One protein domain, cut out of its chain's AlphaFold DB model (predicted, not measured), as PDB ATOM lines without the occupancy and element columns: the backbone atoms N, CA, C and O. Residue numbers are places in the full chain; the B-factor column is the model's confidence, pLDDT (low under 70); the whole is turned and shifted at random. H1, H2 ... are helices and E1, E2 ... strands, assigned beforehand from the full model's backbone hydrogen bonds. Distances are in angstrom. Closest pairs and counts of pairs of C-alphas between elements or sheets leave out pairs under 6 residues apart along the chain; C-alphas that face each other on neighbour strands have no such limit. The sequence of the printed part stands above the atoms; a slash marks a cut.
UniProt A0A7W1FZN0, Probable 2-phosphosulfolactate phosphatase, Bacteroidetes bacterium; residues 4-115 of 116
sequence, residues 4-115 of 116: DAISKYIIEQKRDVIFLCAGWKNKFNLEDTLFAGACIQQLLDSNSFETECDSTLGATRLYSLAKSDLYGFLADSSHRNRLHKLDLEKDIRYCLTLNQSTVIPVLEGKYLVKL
ATOM      1  N   ASP A   4      53.293 -22.049 -39.010       97.50
ATOM      2  CA  ASP A   4      53.474 -23.495 -38.817       97.50
ATOM      3  C   ASP A   4      53.571 -23.861 -37.332       97.50
ATOM      4  O   ASP A   4      53.044 -24.887 -36.900       97.50
ATOM      5  N   ALA A   5      54.219 -23.005 -36.531       97.69
ATOM      6  CA  ALA A   5      54.316 -23.197 -35.088       97.69
ATOM      7  C   ALA A   5      52.925 -23.154 -34.438       97.69
ATOM      8  O   ALA A   5      52.586 -24.039 -33.651       97.69
ATOM      9  N   ILE A   6      52.102 -22.171 -34.816       97.38
ATOM     10  CA  ILE A   6      50.729 -22.028 -34.317       97.38
ATOM     11  C   ILE A   6      49.869 -23.224 -34.735       97.38
ATOM     12  O   ILE A   6      49.239 -23.837 -33.877       97.38
ATOM     13  N   SER A   7      49.862 -23.589 -36.019       97.38
ATOM     14  CA  SER A   7      49.052 -24.705 -36.520       97.38
ATOM     15  C   SER A   7      49.416 -26.019 -35.839       97.38
ATOM     16  O   SER A   7      48.530 -26.736 -35.379       97.38
ATOM     17  N   LYS A   8      50.717 -26.315 -35.699       97.19
ATOM     18  CA  LYS A   8      51.180 -27.516 -34.994       97.19
ATOM     19  C   LYS A   8      50.702 -27.534 -33.544       97.19
ATOM     20  O   LYS A   8      50.148 -28.536 -33.101       97.19
ATOM     21  N   TYR A   9      50.875 -26.424 -32.826       97.50
ATOM     22  CA  TYR A   9      50.427 -26.313 -31.440       97.50
ATOM     23  C   TYR A   9      48.921 -26.557 -31.305       97.50
ATOM     24  O   TYR A   9      48.503 -27.313 -30.429       97.50
ATOM     25  N   ILE A  10      48.116 -25.956 -32.188       97.44
ATOM     26  CA  ILE A  10      46.660 -26.116 -32.205       97.44
ATOM     27  C   ILE A  10      46.267 -27.584 -32.430       97.44
ATOM     28  O   ILE A  10      45.435 -28.105 -31.686       97.44
ATOM     29  N   ILE A  11      46.884 -28.264 -33.403       97.62
ATOM     30  CA  ILE A  11      46.612 -29.683 -33.696       97.62
ATOM     31  C   ILE A  11      46.885 -30.564 -32.474       97.62
ATOM     32  O   ILE A  11      46.089 -31.445 -32.147       97.62
ATOM     33  N   GLU A  12      47.972 -30.298 -31.755       96.56
ATOM     34  CA  GLU A  12      48.336 -31.046 -30.550       96.56
ATOM     35  C   GLU A  12      47.340 -30.846 -29.394       96.56
ATOM     36  O   GLU A  12      47.189 -31.749 -28.567       96.56
ATOM     37  N   GLN A  13      46.619 -29.715 -29.343       96.25
ATOM     38  CA  GLN A  13      45.660 -29.447 -28.264       96.25
ATOM     39  C   GLN A  13      44.396 -30.305 -28.347       96.25
ATOM     40  O   GLN A  13      43.788 -30.553 -27.304       96.25
ATOM     41  N   LYS A  14      43.993 -30.748 -29.549       93.62
ATOM     42  CA  LYS A  14      42.760 -31.526 -29.789       93.62
ATOM     43  C   LYS A  14      41.512 -30.877 -29.167       93.62
ATOM     44  O   LYS A  14      40.748 -31.523 -28.452       93.62
ATOM     45  N   ARG A  15      41.350 -29.573 -29.386       97.00
ATOM     46  CA  ARG A  15      40.228 -28.762 -28.892       97.00
ATOM     47  C   ARG A  15      39.629 -27.960 -30.033       97.00
ATOM     48  O   ARG A  15      40.332 -27.675 -30.998       97.00
ATOM     49  N   ASP A  16      38.382 -27.538 -29.865       97.06
ATOM     50  CA  ASP A  16      37.746 -26.575 -30.761       97.06
ATOM     51  C   ASP A  16      38.510 -25.246 -30.769       97.06
ATOM     52  O   ASP A  16      39.105 -24.831 -29.768       97.06
ATOM     53  N   VAL A  17      38.496 -24.569 -31.919       97.25
ATOM     54  CA  VAL A  17      39.316 -23.381 -32.178       97.25
ATOM     55  C   VAL A  17      38.452 -22.270 -32.749       97.25
ATOM     56  O   VAL A  17      37.652 -22.490 -33.655       97.25
ATOM     57  N   ILE A  18      38.672 -21.049 -32.264       97.69
ATOM     58  CA  ILE A  18      38.098 -19.829 -32.832       97.69
ATOM     59  C   ILE A  18      39.244 -18.904 -33.238       97.69
ATOM     60  O   ILE A  18      40.073 -18.529 -32.411       97.69
ATOM     61  N   PHE A  19      39.263 -18.495 -34.508       97.44
ATOM     62  CA  PHE A  19      40.158 -17.446 -34.996       97.44
ATOM     63  C   PHE A  19      39.493 -16.079 -34.822       97.44
ATOM     64  O   PHE A  19      38.609 -15.700 -35.591       97.44
ATOM     65  N   LEU A  20      39.924 -15.326 -33.810       97.12
ATOM     66  CA  LEU A  20      39.425 -13.977 -33.549       97.12
ATOM     67  C   LEU A  20      40.280 -12.931 -34.278       97.12
ATOM     68  O   LEU A  20      41.341 -12.537 -33.800       97.12
ATOM     69  N   CYS A  21      39.805 -12.472 -35.436       96.75
ATOM     70  CA  CYS A  21      40.449 -11.399 -36.199       96.75
ATOM     71  C   CYS A  21      40.183 -10.032 -35.548       96.75
ATOM     72  O   CYS A  21      39.036  -9.709 -35.239       96.75
ATOM     73  N   ALA A  22      41.226  -9.214 -35.369       95.62
ATOM     74  CA  ALA A  22      41.111  -7.900 -34.732       95.62
ATOM     75  C   ALA A  22      40.325  -6.895 -35.591       95.62
ATOM     76  O   ALA A  22      39.636  -6.013 -35.069       95.62
ATOM     77  N   GLY A  23      40.412  -7.034 -36.914       93.44
ATOM     78  CA  GLY A  23      39.792  -6.124 -37.858       93.44
ATOM     79  C   GLY A  23      40.513  -4.777 -37.929       93.44
ATOM     80  O   GLY A  23      41.541  -4.522 -37.304       93.44
ATOM     81  N   TRP A  24      39.951  -3.858 -38.713       89.38
ATOM     82  CA  TRP A  24      40.482  -2.504 -38.857       89.38
ATOM     83  C   TRP A  24      39.369  -1.466 -38.763       89.38
ATOM     84  O   TRP A  24      38.498  -1.403 -39.625       89.38
ATOM     85  N   LYS A  25      39.404  -0.622 -37.722       89.38
ATOM     86  CA  LYS A  25      38.367   0.396 -37.446       89.38
ATOM     87  C   LYS A  25      36.944  -0.190 -37.434       89.38
ATOM     88  O   LYS A  25      36.048   0.365 -38.069       89.38
ATOM     89  N   ASN A  26      36.755  -1.311 -36.734       91.31
ATOM     90  CA  ASN A  26      35.494  -2.066 -36.672       91.31
ATOM     91  C   ASN A  26      35.000  -2.562 -38.041       91.31
ATOM     92  O   ASN A  26      33.800  -2.712 -38.262       91.31
ATOM     93  N   LYS A  27      35.921  -2.780 -38.983       93.25
ATOM     94  CA  LYS A  27      35.634  -3.332 -40.307       93.25
ATOM     95  C   LYS A  27      36.454  -4.585 -40.551       93.25
ATOM     96  O   LYS A  27      37.505  -4.791 -39.942       93.25
ATOM     97  N   PHE A  28      35.970  -5.371 -41.501       93.81
ATOM     98  CA  PHE A  28      36.670  -6.514 -42.058       93.81
ATOM     99  C   PHE A  28      38.095  -6.142 -42.498       93.81
ATOM    100  O   PHE A  28      38.312  -5.099 -43.122       93.81
ATOM    101  N   ASN A  29      39.056  -6.999 -42.163       94.19
ATOM    102  CA  ASN A  29      40.460  -6.832 -42.508       94.19
ATOM    103  C   ASN A  29      40.932  -8.044 -43.323       94.19
ATOM    104  O   ASN A  29      40.768  -9.190 -42.901       94.19
ATOM    105  N   LEU A  30      41.500  -7.772 -44.501       94.94
ATOM    106  CA  LEU A  30      41.980  -8.813 -45.408       94.94
ATOM    107  C   LEU A  30      43.184  -9.559 -44.829       94.94
ATOM    108  O   LEU A  30      43.221 -10.775 -44.919       94.94
ATOM    109  N   GLU A  31      44.137  -8.864 -44.217       93.81
ATOM    110  CA  GLU A  31      45.379  -9.449 -43.695       93.81
ATOM    111  C   GLU A  31      45.092 -10.454 -42.572       93.81
ATOM    112  O   GLU A  31      45.554 -11.595 -42.637       93.81
ATOM    113  N   ASP A  32      44.244 -10.072 -41.613       95.56
ATOM    114  CA  ASP A  32      43.805 -10.943 -40.518       95.56
ATOM    115  C   ASP A  32      43.083 -12.185 -41.057       95.56
ATOM    116  O   ASP A  32      43.358 -13.315 -40.649       95.56
ATOM    117  N   THR A  33      42.180 -11.982 -42.023       97.00
ATOM    118  CA  THR A  33      41.384 -13.068 -42.609       97.00
ATOM    119  C   THR A  33      42.254 -14.018 -43.429       97.00
ATOM    120  O   THR A  33      42.055 -15.231 -43.379       97.00
ATOM    121  N   LEU A  34      43.238 -13.494 -44.164       96.88
ATOM    122  CA  LEU A  34      44.202 -14.297 -44.915       96.88
ATOM    123  C   LEU A  34      45.070 -15.136 -43.980       96.88
ATOM    124  O   LEU A  34      45.287 -16.313 -44.260       96.88
ATOM    125  N   PHE A  35      45.526 -14.566 -42.861       97.00
ATOM    126  CA  PHE A  35      46.267 -15.318 -41.851       97.00
ATOM    127  C   PHE A  35      45.421 -16.447 -41.249       97.00
ATOM    128  O   PHE A  35      45.884 -17.588 -41.178       97.00
ATOM    129  N   ALA A  36      44.171 -16.155 -40.870       97.94
ATOM    130  CA  ALA A  36      43.247 -17.166 -40.368       97.94
ATOM    131  C   ALA A  36      43.022 -18.274 -41.408       97.94
ATOM    132  O   ALA A  36      43.200 -19.447 -41.093       97.94
ATOM    133  N   GLY A  37      42.718 -17.914 -42.659       97.94
ATOM    134  CA  GLY A  37      42.508 -18.865 -43.755       97.94
ATOM    135  C   GLY A  37      43.721 -19.756 -44.026       97.94
ATOM    136  O   GLY A  37      43.567 -20.948 -44.280       97.94
ATOM    137  N   ALA A  38      44.930 -19.206 -43.909       97.75
ATOM    138  CA  ALA A  38      46.161 -19.972 -44.030       97.75
ATOM    139  C   ALA A  38      46.311 -21.012 -42.909       97.75
ATOM    140  O   ALA A  38      46.640 -22.165 -43.190       97.75
ATOM    141  N   CYS A  39      46.047 -20.628 -41.653       97.88
ATOM    142  CA  CYS A  39      46.110 -21.549 -40.514       97.88
ATOM    143  C   CYS A  39      45.035 -22.633 -40.637       97.88
ATOM    144  O   CYS A  39      45.332 -23.818 -40.538       97.88
ATOM    145  N   ILE A  40      43.794 -22.228 -40.919       97.75
ATOM    146  CA  ILE A  40      42.647 -23.118 -41.112       97.75
ATOM    147  C   ILE A  40      42.946 -24.164 -42.188       97.75
ATOM    148  O   ILE A  40      42.681 -25.339 -41.959       97.75
ATOM    149  N   GLN A  41      43.518 -23.770 -43.331       97.75
ATOM    150  CA  GLN A  41      43.880 -24.722 -44.382       97.75
ATOM    151  C   GLN A  41      44.821 -25.812 -43.844       97.75
ATOM    152  O   GLN A  41      44.551 -26.986 -44.063       97.75
ATOM    153  N   GLN A  42      45.860 -25.451 -43.077       97.62
ATOM    154  CA  GLN A  42      46.765 -26.436 -42.464       97.62
ATOM    155  C   GLN A  42      46.048 -27.349 -41.453       97.62
ATOM    156  O   GLN A  42      46.333 -28.545 -41.392       97.62
ATOM    157  N   LEU A  43      45.111 -26.803 -40.668       97.75
ATOM    158  CA  LEU A  43      44.317 -27.589 -39.718       97.75
ATOM    159  C   LEU A  43      43.410 -28.597 -40.436       97.75
ATOM    160  O   LEU A  43      43.369 -29.759 -40.037       97.75
ATOM    161  N   LEU A  44      42.728 -28.186 -41.505       96.62
ATOM    162  CA  LEU A  44      41.873 -29.069 -42.304       96.62
ATOM    163  C   LEU A  44      42.698 -30.140 -43.035       96.62
ATOM    164  O   LEU A  44      42.346 -31.316 -42.993       96.62
ATOM    165  N   ASP A  45      43.841 -29.766 -43.618       96.88
ATOM    166  CA  ASP A  45      44.742 -30.695 -44.319       96.88
ATOM    167  C   ASP A  45      45.331 -31.769 -43.379       96.88
ATOM    168  O   ASP A  45      45.721 -32.850 -43.824       96.88
ATOM    169  N   SER A  46      45.365 -31.509 -42.066       96.12
ATOM    170  CA  SER A  46      45.800 -32.483 -41.055       96.12
ATOM    171  C   SER A  46      44.798 -33.621 -40.806       96.12
ATOM    172  O   SER A  46      45.121 -34.559 -40.078       96.12
ATOM    173  N   ASN A  47      43.579 -33.536 -41.357       94.81
ATOM    174  CA  ASN A  47      42.442 -34.425 -41.071       94.81
ATOM    175  C   ASN A  47      42.068 -34.528 -39.576       94.81
ATOM    176  O   ASN A  47      41.352 -35.444 -39.179       94.81
ATOM    177  N   SER A  48      42.559 -33.610 -38.738       95.56
ATOM    178  CA  SER A  48      42.237 -33.552 -37.303       95.56
ATOM    179  C   SER A  48      41.115 -32.559 -36.988       95.56
ATOM    180  O   SER A  48      40.675 -32.487 -35.844       95.56
ATOM    181  N   PHE A  49      40.672 -31.789 -37.987       97.31
ATOM    182  CA  PHE A  49      39.651 -30.755 -37.861       97.31
ATOM    183  C   PHE A  49      38.671 -30.824 -39.025       97.31
ATOM    184  O   PHE A  49      39.040 -31.145 -40.154       97.31
ATOM    185  N   GLU A  50      37.440 -30.425 -38.742       96.50
ATOM    186  CA  GLU A  50      36.377 -30.206 -39.714       96.50
ATOM    187  C   GLU A  50      35.665 -28.884 -39.408       96.50
ATOM    188  O   GLU A  50      35.879 -28.266 -38.365       96.50
ATOM    189  N   THR A  51      34.857 -28.400 -40.347       96.12
ATOM    190  CA  THR A  51      34.130 -27.138 -40.192       96.12
ATOM    191  C   THR A  51      32.887 -27.126 -41.068       96.12
ATOM    192  O   THR A  51      32.945 -27.467 -42.246       96.12
ATOM    193  N   GLU A  52      31.788 -26.623 -40.516       95.38
ATOM    194  CA  GLU A  52      30.576 -26.238 -41.253       95.38
ATOM    195  C   GLU A  52      30.391 -24.709 -41.312       95.38
ATOM    196  O   GLU A  52      29.416 -24.204 -41.855       95.38
ATOM    197  N   CYS A  53      31.336 -23.949 -40.750       96.94
ATOM    198  CA  CYS A  53      31.229 -22.502 -40.626       96.94
ATOM    199  C   CYS A  53      31.596 -21.761 -41.927       96.94
ATOM    200  O   CYS A  53      32.729 -21.853 -42.415       96.94
ATOM    201  N   ASP A  54      30.670 -20.942 -42.434       97.50
ATOM    202  CA  ASP A  54      30.852 -20.137 -43.650       97.50
ATOM    203  C   ASP A  54      32.043 -19.179 -43.571       97.50
ATOM    204  O   ASP A  54      32.750 -18.990 -44.562       97.50
ATOM    205  N   SER A  55      32.315 -18.586 -42.403       97.25
ATOM    206  CA  SER A  55      33.464 -17.684 -42.252       97.25
ATOM    207  C   SER A  55      34.789 -18.421 -42.427       97.25
ATOM    208  O   SER A  55      35.720 -17.879 -43.020       97.25
ATOM    209  N   THR A  56      34.856 -19.670 -41.966       97.50
ATOM    210  CA  THR A  56      36.019 -20.545 -42.130       97.50
ATOM    211  C   THR A  56      36.216 -20.887 -43.606       97.50
ATOM    212  O   THR A  56      37.314 -20.723 -44.135       97.50
ATOM    213  N   LEU A  57      35.142 -21.267 -44.311       97.19
ATOM    214  CA  LEU A  57      35.186 -21.522 -45.755       97.19
ATOM    215  C   LEU A  57      35.601 -20.270 -46.539       97.19
ATOM    216  O   LEU A  57      36.484 -20.342 -47.395       97.19
ATOM    217  N   GLY A  58      35.007 -19.116 -46.231       98.00
ATOM    218  CA  GLY A  58      35.318 -17.838 -46.865       98.00
ATOM    219  C   GLY A  58      36.783 -17.437 -46.688       98.00
ATOM    220  O   GLY A  58      37.443 -17.089 -47.668       98.00
ATOM    221  N   ALA A  59      37.317 -17.556 -45.469       98.25
ATOM    222  CA  ALA A  59      38.717 -17.255 -45.174       98.25
ATOM    223  C   ALA A  59      39.679 -18.174 -45.945       98.25
ATOM    224  O   ALA A  59      40.617 -17.692 -46.583       98.25
ATOM    225  N   THR A  60      39.418 -19.483 -45.962       97.81
ATOM    226  CA  THR A  60      40.239 -20.462 -46.691       97.81
ATOM    227  C   THR A  60      40.221 -20.219 -48.201       97.81
ATOM    228  O   THR A  60      41.264 -20.266 -48.856       97.81
ATOM    229  N   ARG A  61      39.055 -19.897 -48.781       97.69
ATOM    230  CA  ARG A  61      38.944 -19.554 -50.210       97.69
ATOM    231  C   ARG A  61      39.705 -18.277 -50.541       97.69
ATOM    232  O   ARG A  61      40.447 -18.262 -51.522       97.69
ATOM    233  N   LEU A  62      39.566 -17.245 -49.711       97.56
ATOM    234  CA  LEU A  62      40.290 -15.989 -49.875       97.56
ATOM    235  C   LEU A  62      41.806 -16.213 -49.817       97.56
ATOM    236  O   LEU A  62      42.530 -15.745 -50.695       97.56
ATOM    237  N   TYR A  63      42.280 -16.998 -48.846       97.75
ATOM    238  CA  TYR A  63      43.685 -17.381 -48.773       97.75
ATOM    239  C   TYR A  63      44.133 -18.159 -50.012       97.75
ATOM    240  O   TYR A  63      45.180 -17.858 -50.575       97.75
ATOM    241  N   SER A  64      43.332 -19.107 -50.505       97.44
ATOM    242  CA  SER A  64      43.687 -19.868 -51.706       97.44
ATOM    243  C   SER A  64      43.832 -18.999 -52.960       97.44
ATOM    244  O   SER A  64      44.605 -19.373 -53.840       97.44
ATOM    245  N   LEU A  65      43.110 -17.879 -53.052       97.00
ATOM    246  CA  LEU A  65      43.262 -16.900 -54.135       97.00
ATOM    247  C   LEU A  65      44.526 -16.045 -53.965       97.00
ATOM    248  O   LEU A  65      45.154 -15.679 -54.952       97.00
ATOM    249  N   ALA A  66      44.902 -15.740 -52.723       96.12
ATOM    250  CA  ALA A  66      46.010 -14.842 -52.408       96.12
ATOM    251  C   ALA A  66      47.373 -15.540 -52.255       96.12
ATOM    252  O   ALA A  66      48.407 -14.898 -52.409       96.12
ATOM    253  N   LYS A  67      47.405 -16.842 -51.933       95.44
ATOM    254  CA  LYS A  67      48.612 -17.552 -51.462       95.44
ATOM    255  C   LYS A  67      49.813 -17.511 -52.412       95.44
ATOM    256  O   LYS A  67      50.939 -17.664 -51.951       95.44
ATOM    257  N   SER A  68      49.594 -17.329 -53.715       95.25
ATOM    258  CA  SER A  68      50.674 -17.216 -54.703       95.25
ATOM    259  C   SER A  68      51.399 -15.871 -54.649       95.25
ATOM    260  O   SER A  68      52.571 -15.804 -55.002       95.25
ATOM    261  N   ASP A  69      50.706 -14.811 -54.228       94.56
ATOM    262  CA  ASP A  69      51.255 -13.464 -54.085       94.56
ATOM    263  C   ASP A  69      50.454 -12.674 -53.040       94.56
ATOM    264  O   ASP A  69      49.602 -11.844 -53.362       94.56
ATOM    265  N   LEU A  70      50.733 -12.935 -51.759       92.94
ATOM    266  CA  LEU A  70      50.071 -12.237 -50.651       92.94
ATOM    267  C   LEU A  70      50.317 -10.726 -50.709       92.94
ATOM    268  O   LEU A  70      49.441  -9.932 -50.368       92.94
ATOM    269  N   TYR A  71      51.516 -10.329 -51.135       91.50
ATOM    270  CA  TYR A  71      51.922  -8.933 -51.186       91.50
ATOM    271  C   TYR A  71      51.121  -8.160 -52.234       91.50
ATOM    272  O   TYR A  71      50.570  -7.103 -51.918       91.50
ATOM    273  N   GLY A  72      51.039  -8.689 -53.457       92.44
ATOM    274  CA  GLY A  72      50.251  -8.108 -54.538       92.44
ATOM    275  C   GLY A  72      48.753  -8.170 -54.261       92.44
ATOM    276  O   GLY A  72      48.060  -7.178 -54.462       92.44
ATOM    277  N   PHE A  73      48.256  -9.275 -53.696       93.50
ATOM    278  CA  PHE A  73      46.837  -9.415 -53.347       93.50
ATOM    279  C   PHE A  73      46.363  -8.347 -52.350       93.50
ATOM    280  O   PHE A  73      45.216  -7.903 -52.383       93.50
ATOM    281  N   LEU A  74      47.253  -7.907 -51.461       91.69
ATOM    282  CA  LEU A  74      46.968  -6.879 -50.466       91.69
ATOM    283  C   LEU A  74      47.228  -5.451 -50.954       91.69
ATOM    284  O   LEU A  74      47.004  -4.528 -50.173       91.69
ATOM    285  N   ALA A  75      47.680  -5.236 -52.196       87.81
ATOM    286  CA  ALA A  75      48.059  -3.912 -52.698       87.81
ATOM    287  C   ALA A  75      46.943  -2.867 -52.517       87.81
ATOM    288  O   ALA A  75      47.196  -1.780 -51.999       87.81
ATOM    289  N   ASP A  76      45.700  -3.242 -52.825       81.31
ATOM    290  CA  ASP A  76      44.536  -2.354 -52.734       81.31
ATOM    291  C   ASP A  76      43.841  -2.380 -51.361       81.31
ATOM    292  O   ASP A  76      42.821  -1.713 -51.148       81.31
ATOM    293  N   SER A  77      44.378  -3.127 -50.388       83.69
ATOM    294  CA  SER A  77      43.767  -3.221 -49.063       83.69
ATOM    295  C   SER A  77      43.777  -1.855 -48.365       83.69
ATOM    296  O   SER A  77      44.733  -1.077 -48.434       83.69
ATOM    297  N   SER A  78      42.694  -1.533 -47.651       79.25
ATOM    298  CA  SER A  78      42.586  -0.244 -46.945       79.25
ATOM    299  C   SER A  78      43.677  -0.048 -45.881       79.25
ATOM    300  O   SER A  78      44.069   1.089 -45.601       79.25
ATOM    301  N   HIS A  79      44.179  -1.145 -45.306       76.31
ATOM    302  CA  HIS A  79      45.276  -1.132 -44.347       76.31
ATOM    303  C   HIS A  79      46.625  -0.913 -45.050       76.31
ATOM    304  O   HIS A  79      47.367   0.000 -44.678       76.31
ATOM    305  N   ARG A  80      46.880  -1.630 -46.152       80.12
ATOM    306  CA  ARG A  80      48.072  -1.482 -47.001       80.12
ATOM    307  C   ARG A  80      48.228  -0.063 -47.540       80.12
ATOM    308  O   ARG A  80      49.287   0.542 -47.382       80.12
ATOM    309  N   ASN A  81      47.149   0.504 -48.074       77.19
ATOM    310  CA  ASN A  81      47.110   1.868 -48.601       77.19
ATOM    311  C   ASN A  81      47.458   2.932 -47.549       77.19
ATOM    312  O   ASN A  81      47.990   3.994 -47.875       77.19
ATOM    313  N   ARG A  82      47.164   2.673 -46.270       79.56
ATOM    314  CA  ARG A  82      47.591   3.544 -45.171       79.56
ATOM    315  C   ARG A  82      49.069   3.352 -44.856       79.56
ATOM    316  O   ARG A  82      49.768   4.350 -44.714       79.56
ATOM    317  N   LEU A  83      49.529   2.112 -44.705       79.00
ATOM    318  CA  LEU A  83      50.914   1.826 -44.324       79.00
ATOM    319  C   LEU A  83      51.918   2.297 -45.384       79.00
ATOM    320  O   LEU A  83      52.985   2.791 -45.034       79.00
ATOM    321  N   HIS A  84      51.547   2.247 -46.665       74.69
ATOM    322  CA  HIS A  84      52.347   2.830 -47.742       74.69
ATOM    323  C   HIS A  84      52.562   4.343 -47.554       74.69
ATOM    324  O   HIS A  84      53.627   4.864 -47.868       74.69
ATOM    325  N   LYS A  85      51.586   5.075 -46.998       76.25
ATOM    326  CA  LYS A  85      51.730   6.516 -46.708       76.25
ATOM    327  C   LYS A  85      52.656   6.808 -45.523       76.25
ATOM    328  O   LYS A  85      52.960   7.970 -45.281       76.25
ATOM    329  N   LEU A  86      53.057   5.779 -44.777       81.00
ATOM    330  CA  LEU A  86      53.942   5.868 -43.616       81.00
ATOM    331  C   LEU A  86      55.353   5.324 -43.904       81.00
ATOM    332  O   LEU A  86      56.141   5.224 -42.973       81.00
ATOM    333  N   ASP A  87      55.660   4.971 -45.159       80.75
ATOM    334  CA  ASP A  87      56.951   4.406 -45.596       80.75
ATOM    335  C   ASP A  87      57.342   3.080 -44.903       80.75
ATOM    336  O   ASP A  87      58.509   2.746 -44.719       80.75
ATOM    337  N   LEU A  88      56.340   2.275 -44.525       84.81
ATOM    338  CA  LEU A  88      56.524   1.011 -43.792       84.81
ATOM    339  C   LEU A  88      56.597  -0.223 -44.710       84.81
ATOM    340  O   LEU A  88      56.268  -1.333 -44.296       84.81
ATOM    341  N   GLU A  89      56.987  -0.072 -45.981       84.62
ATOM    342  CA  GLU A  89      56.919  -1.168 -46.964       84.62
ATOM    343  C   GLU A  89      57.700  -2.416 -46.524       84.62
ATOM    344  O   GLU A  89      57.214  -3.543 -46.677       84.62
ATOM    345  N   LYS A  90      58.884  -2.210 -45.936       86.94
ATOM    346  CA  LYS A  90      59.744  -3.285 -45.424       86.94
ATOM    347  C   LYS A  90      59.048  -4.105 -44.342       86.94
ATOM    348  O   LYS A  90      59.110  -5.331 -44.392       86.94
ATOM    349  N   ASP A  91      58.336  -3.443 -43.435       87.50
ATOM    350  CA  ASP A  91      57.638  -4.105 -42.332       87.50
ATOM    351  C   ASP A  91      56.491  -4.972 -42.844       87.50
ATOM    352  O   ASP A  91      56.298  -6.086 -42.366       87.50
ATOM    353  N   ILE A  92      55.771  -4.535 -43.882       87.50
ATOM    354  CA  ILE A  92      54.727  -5.388 -44.462       87.50
ATOM    355  C   ILE A  92      55.322  -6.614 -45.145       87.50
ATOM    356  O   ILE A  92      54.822  -7.720 -44.952       87.50
ATOM    357  N   ARG A  93      56.401  -6.455 -45.919       90.38
ATOM    358  CA  ARG A  93      57.073  -7.613 -46.535       90.38
ATOM    359  C   ARG A  93      57.556  -8.595 -45.472       90.38
ATOM    360  O   ARG A  93      57.390  -9.802 -45.637       90.38
ATOM    361  N   TYR A  94      58.093  -8.075 -44.372       91.44
ATOM    362  CA  TYR A  94      58.483  -8.875 -43.221       91.44
ATOM    363  C   TYR A  94      57.284  -9.645 -42.641       91.44
ATOM    364  O   TYR A  94      57.314 -10.873 -42.603       91.44
ATOM    365  N   CYS A  95      56.181  -8.965 -42.306       91.38
ATOM    366  CA  CYS A  95      54.978  -9.594 -41.745       91.38
ATOM    367  C   CYS A  95      54.374 -10.686 -42.645       91.38
ATOM    368  O   CYS A  95      53.930 -11.727 -42.143       91.38
ATOM    369  N   LEU A  96      54.399 -10.473 -43.965       91.88
ATOM    370  CA  LEU A  96      53.887 -11.409 -44.969       91.88
ATOM    371  C   LEU A  96      54.830 -12.581 -45.258       91.88
ATOM    372  O   LEU A  96      54.428 -13.541 -45.914       91.88
ATOM    373  N   THR A  97      56.064 -12.545 -44.758       92.38
ATOM    374  CA  THR A  97      56.970 -13.684 -44.880       92.38
ATOM    375  C   THR A  97      56.572 -14.763 -43.869       92.38
ATOM    376  O   THR A  97      56.415 -14.530 -42.660       92.38
ATOM    377  N   LEU A  98      56.361 -15.976 -44.371       92.62
ATOM    378  CA  LEU A  98      55.940 -17.110 -43.557       92.62
ATOM    379  C   LEU A  98      57.114 -17.657 -42.733       92.62
ATOM    380  O   LEU A  98      58.260 -17.623 -43.170       92.62
ATOM    381  N   ASN A  99      56.801 -18.165 -41.541       95.12
ATOM    382  CA  ASN A  99      57.696 -18.975 -40.702       95.12
ATOM    383  C   ASN A  99      59.079 -18.370 -40.381       95.12
ATOM    384  O   ASN A  99      60.069 -19.080 -40.247       95.12
ATOM    385  N   GLN A 100      59.136 -17.052 -40.190       95.31
ATOM    386  CA  GLN A 100      60.308 -16.338 -39.676       95.31
ATOM    387  C   GLN A 100      60.535 -16.517 -38.167       95.31
ATOM    388  O   GLN A 100      61.599 -16.170 -37.661       95.31
ATOM    389  N   SER A 101      59.541 -17.014 -37.429       94.88
ATOM    390  CA  SER A 101      59.648 -17.276 -35.993       94.88
ATOM    391  C   SER A 101      58.874 -18.531 -35.614       94.88
ATOM    392  O   SER A 101      57.845 -18.841 -36.211       94.88
ATOM    393  N   THR A 102      59.354 -19.226 -34.589       96.25
ATOM    394  CA  THR A 102      58.678 -20.367 -33.956       96.25
ATOM    395  C   THR A 102      58.056 -20.004 -32.607       96.25
ATOM    396  O   THR A 102      57.444 -20.849 -31.962       96.25
ATOM    397  N   VAL A 103      58.207 -18.752 -32.165       97.06
ATOM    398  CA  VAL A 103      57.654 -18.271 -30.896       97.06
ATOM    399  C   VAL A 103      56.133 -18.208 -30.990       97.06
ATOM    400  O   VAL A 103      55.590 -17.600 -31.915       97.06
ATOM    401  N   ILE A 104      55.451 -18.781 -30.000       97.56
ATOM    402  CA  ILE A 104      53.999 -18.682 -29.839       97.56
ATOM    403  C   ILE A 104      53.728 -17.841 -28.588       97.56
ATOM    404  O   ILE A 104      54.074 -18.275 -27.489       97.56
ATOM    405  N   PRO A 105      53.166 -16.630 -28.721       97.00
ATOM    406  CA  PRO A 105      52.742 -15.854 -27.568       97.00
ATOM    407  C   PRO A 105      51.430 -16.415 -27.004       97.00
ATOM    408  O   PRO A 105      50.494 -16.685 -27.754       97.00
ATOM    409  N   VAL A 106      51.344 -16.547 -25.681       97.19
ATOM    410  CA  VAL A 106      50.124 -16.927 -24.955       97.19
ATOM    411  C   VAL A 106      49.777 -15.883 -23.905       97.19
ATOM    412  O   VAL A 106      50.656 -15.233 -23.341       97.19
ATOM    413  N   LEU A 107      48.480 -15.690 -23.671       97.19
ATOM    414  CA  LEU A 107      47.984 -14.745 -22.678       97.19
ATOM    415  C   LEU A 107      47.971 -15.400 -21.292       97.19
ATOM    416  O   LEU A 107      47.179 -16.305 -21.042       97.19
ATOM    417  N   GLU A 108      48.796 -14.890 -20.382       96.31
ATOM    418  CA  GLU A 108      48.792 -15.248 -18.964       96.31
ATOM    419  C   GLU A 108      48.393 -14.029 -18.125       96.31
ATOM    420  O   GLU A 108      49.113 -13.031 -18.008       96.31
ATOM    421  N   GLY A 109      47.184 -14.076 -17.562       96.38
ATOM    422  CA  GLY A 109      46.593 -12.944 -16.854       96.38
ATOM    423  C   GLY A 109      46.390 -11.739 -17.777       96.38
ATOM    424  O   GLY A 109      45.446 -11.706 -18.561       96.38
ATOM    425  N   LYS A 110      47.260 -10.728 -17.657       96.75
ATOM    426  CA  LYS A 110      47.219  -9.485 -18.454       96.75
ATOM    427  C   LYS A 110      48.395  -9.345 -19.426       96.75
ATOM    428  O   LYS A 110      48.531  -8.296 -20.050       96.75
ATOM    429  N   TYR A 111      49.252 -10.359 -19.531       97.00
ATOM    430  CA  TYR A 111      50.513 -10.274 -20.263       97.00
ATOM    431  C   TYR A 111      50.617 -11.364 -21.324       97.00
ATOM    432  O   TYR A 111      50.144 -12.480 -21.125       97.00
ATOM    433  N   LEU A 112      51.263 -11.037 -22.445       97.19
ATOM    434  CA  LEU A 112      51.693 -12.033 -23.419       97.19
ATOM    435  C   LEU A 112      53.066 -12.561 -23.010       97.19
ATOM    436  O   LEU A 112      54.019 -11.788 -22.901       97.19
ATOM    437  N   VAL A 113      53.161 -13.868 -22.808       97.00
ATOM    438  CA  VAL A 113      54.412 -14.577 -22.521       97.00
ATOM    439  C   VAL A 113      54.697 -15.594 -23.623       97.00
ATOM    440  O   VAL A 113      53.806 -15.968 -24.386       97.00
ATOM    441  N   LYS A 114      55.952 -16.027 -23.750       96.00
ATOM    442  CA  LYS A 114      56.317 -17.094 -24.686       96.00
ATOM    443  C   LYS A 114      55.814 -18.433 -24.149       96.00
ATOM    444  O   LYS A 114      56.086 -18.771 -23.002       96.00
ATOM    445  N   LEU A 115      55.139 -19.199 -24.999       90.81
ATOM    446  CA  LEU A 115      54.820 -20.593 -24.736       90.81
ATOM    447  C   LEU A 115      56.116 -21.418 -24.774       90.81
ATOM    448  O   LEU A 115      56.641 -21.645 -25.864       90.81
TER     449      LEU A 115
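Overview. This is residues 4 to 115 of the 116 residues of the protein "Probable 2-phosphosulfolactate phosphatase" of Bacteroidetes bacterium (UniProt A0A7W1FZN0). What does the model look like? The longest helix, H2, runs through the middle of a loose-edged cluster of helices, with H1 packed on its residues 39 to 43 and H3 crossing it on the other side. The short helices H4, H5 and H6 gather toward the end of H2 where it begins, and a small hairpin of E1 and E2 lies off to one side, apart from H1 to H5. What is it made of? The 112 printed residues hold six named helices and then two strands, H1 to H6, E1, E2, the strands forming one antiparallel sheet in the order E1 - E2. The class is mostly helix, and the whole is compact, with a radius of gyration of the C-alphas of 15.0 A and spans of 42 by 32 by 27 A.

Arrangement. How do the first helices stand? H1, residues 4 to 13, touches H2, residues 30 to 45, at a steep tilt of 54 degrees, with the closest C-alphas, of Ser 7 and Cys 39, 5.9 A apart. H2 touches H3, residues 54 to 66, about perpendicular at 79 degrees, and the closest C-alphas, of Gly 37 and Thr 60, are 4.0 A apart. H1 and H3 are apart. Where are the short helices? H4, residues 70 to 73, and H6, residues 89 to 96, only just touch, with 3 pairs of C-alphas within 8 A, the closest those of Leu 70 and Leu 96 at 6.9 A. H5, residues 78 to 84, is near H2, and is close to but not clearly touching H6, the closest C-alphas, of Leu 83 and Glu 89, being 7.2 A apart. What do the backbone atoms show? E1, residues 105 to 108, and E2, residues 111 to 114, form an antiparallel hairpin, with N 106 and O 113 at 2.8 A and N 108 and O 111 at 2.9 A, within hydrogen-bond range. In H1, H2, H3 and H6 every O i to N i+4 pair is within that range; in H5 2 of 3 are, and H4 is too short for such a pair.

Along the chain. Where does the first element begin? H1 begins at C-alpha 4, (53.474, -23.495, -38.817), and is 14.4 A long. How long are the others? From first to last C-alpha, H2 measures 22.1 A, H3 18.3 A, H4 5.1 A, H5 10.3 A, H6 10.9 A, E1 9.5 A and E2 10.0 A. Where does the last element end? E2 ends at C-alpha 114, (56.317, -17.094, -24.686).

Size, cuts and confidence. How large is it? The two C-alphas farthest apart, those of Lys 14 and Lys 85, are 42.6 A apart. Is anything long or missing? The link from H1 to H2, residues 14 to 29, is long, and the printed part has no cut. How confident is the model? The mean pLDDT of the printed part is 93.5, and no printed residue is under 70; H5 has a mean of 78.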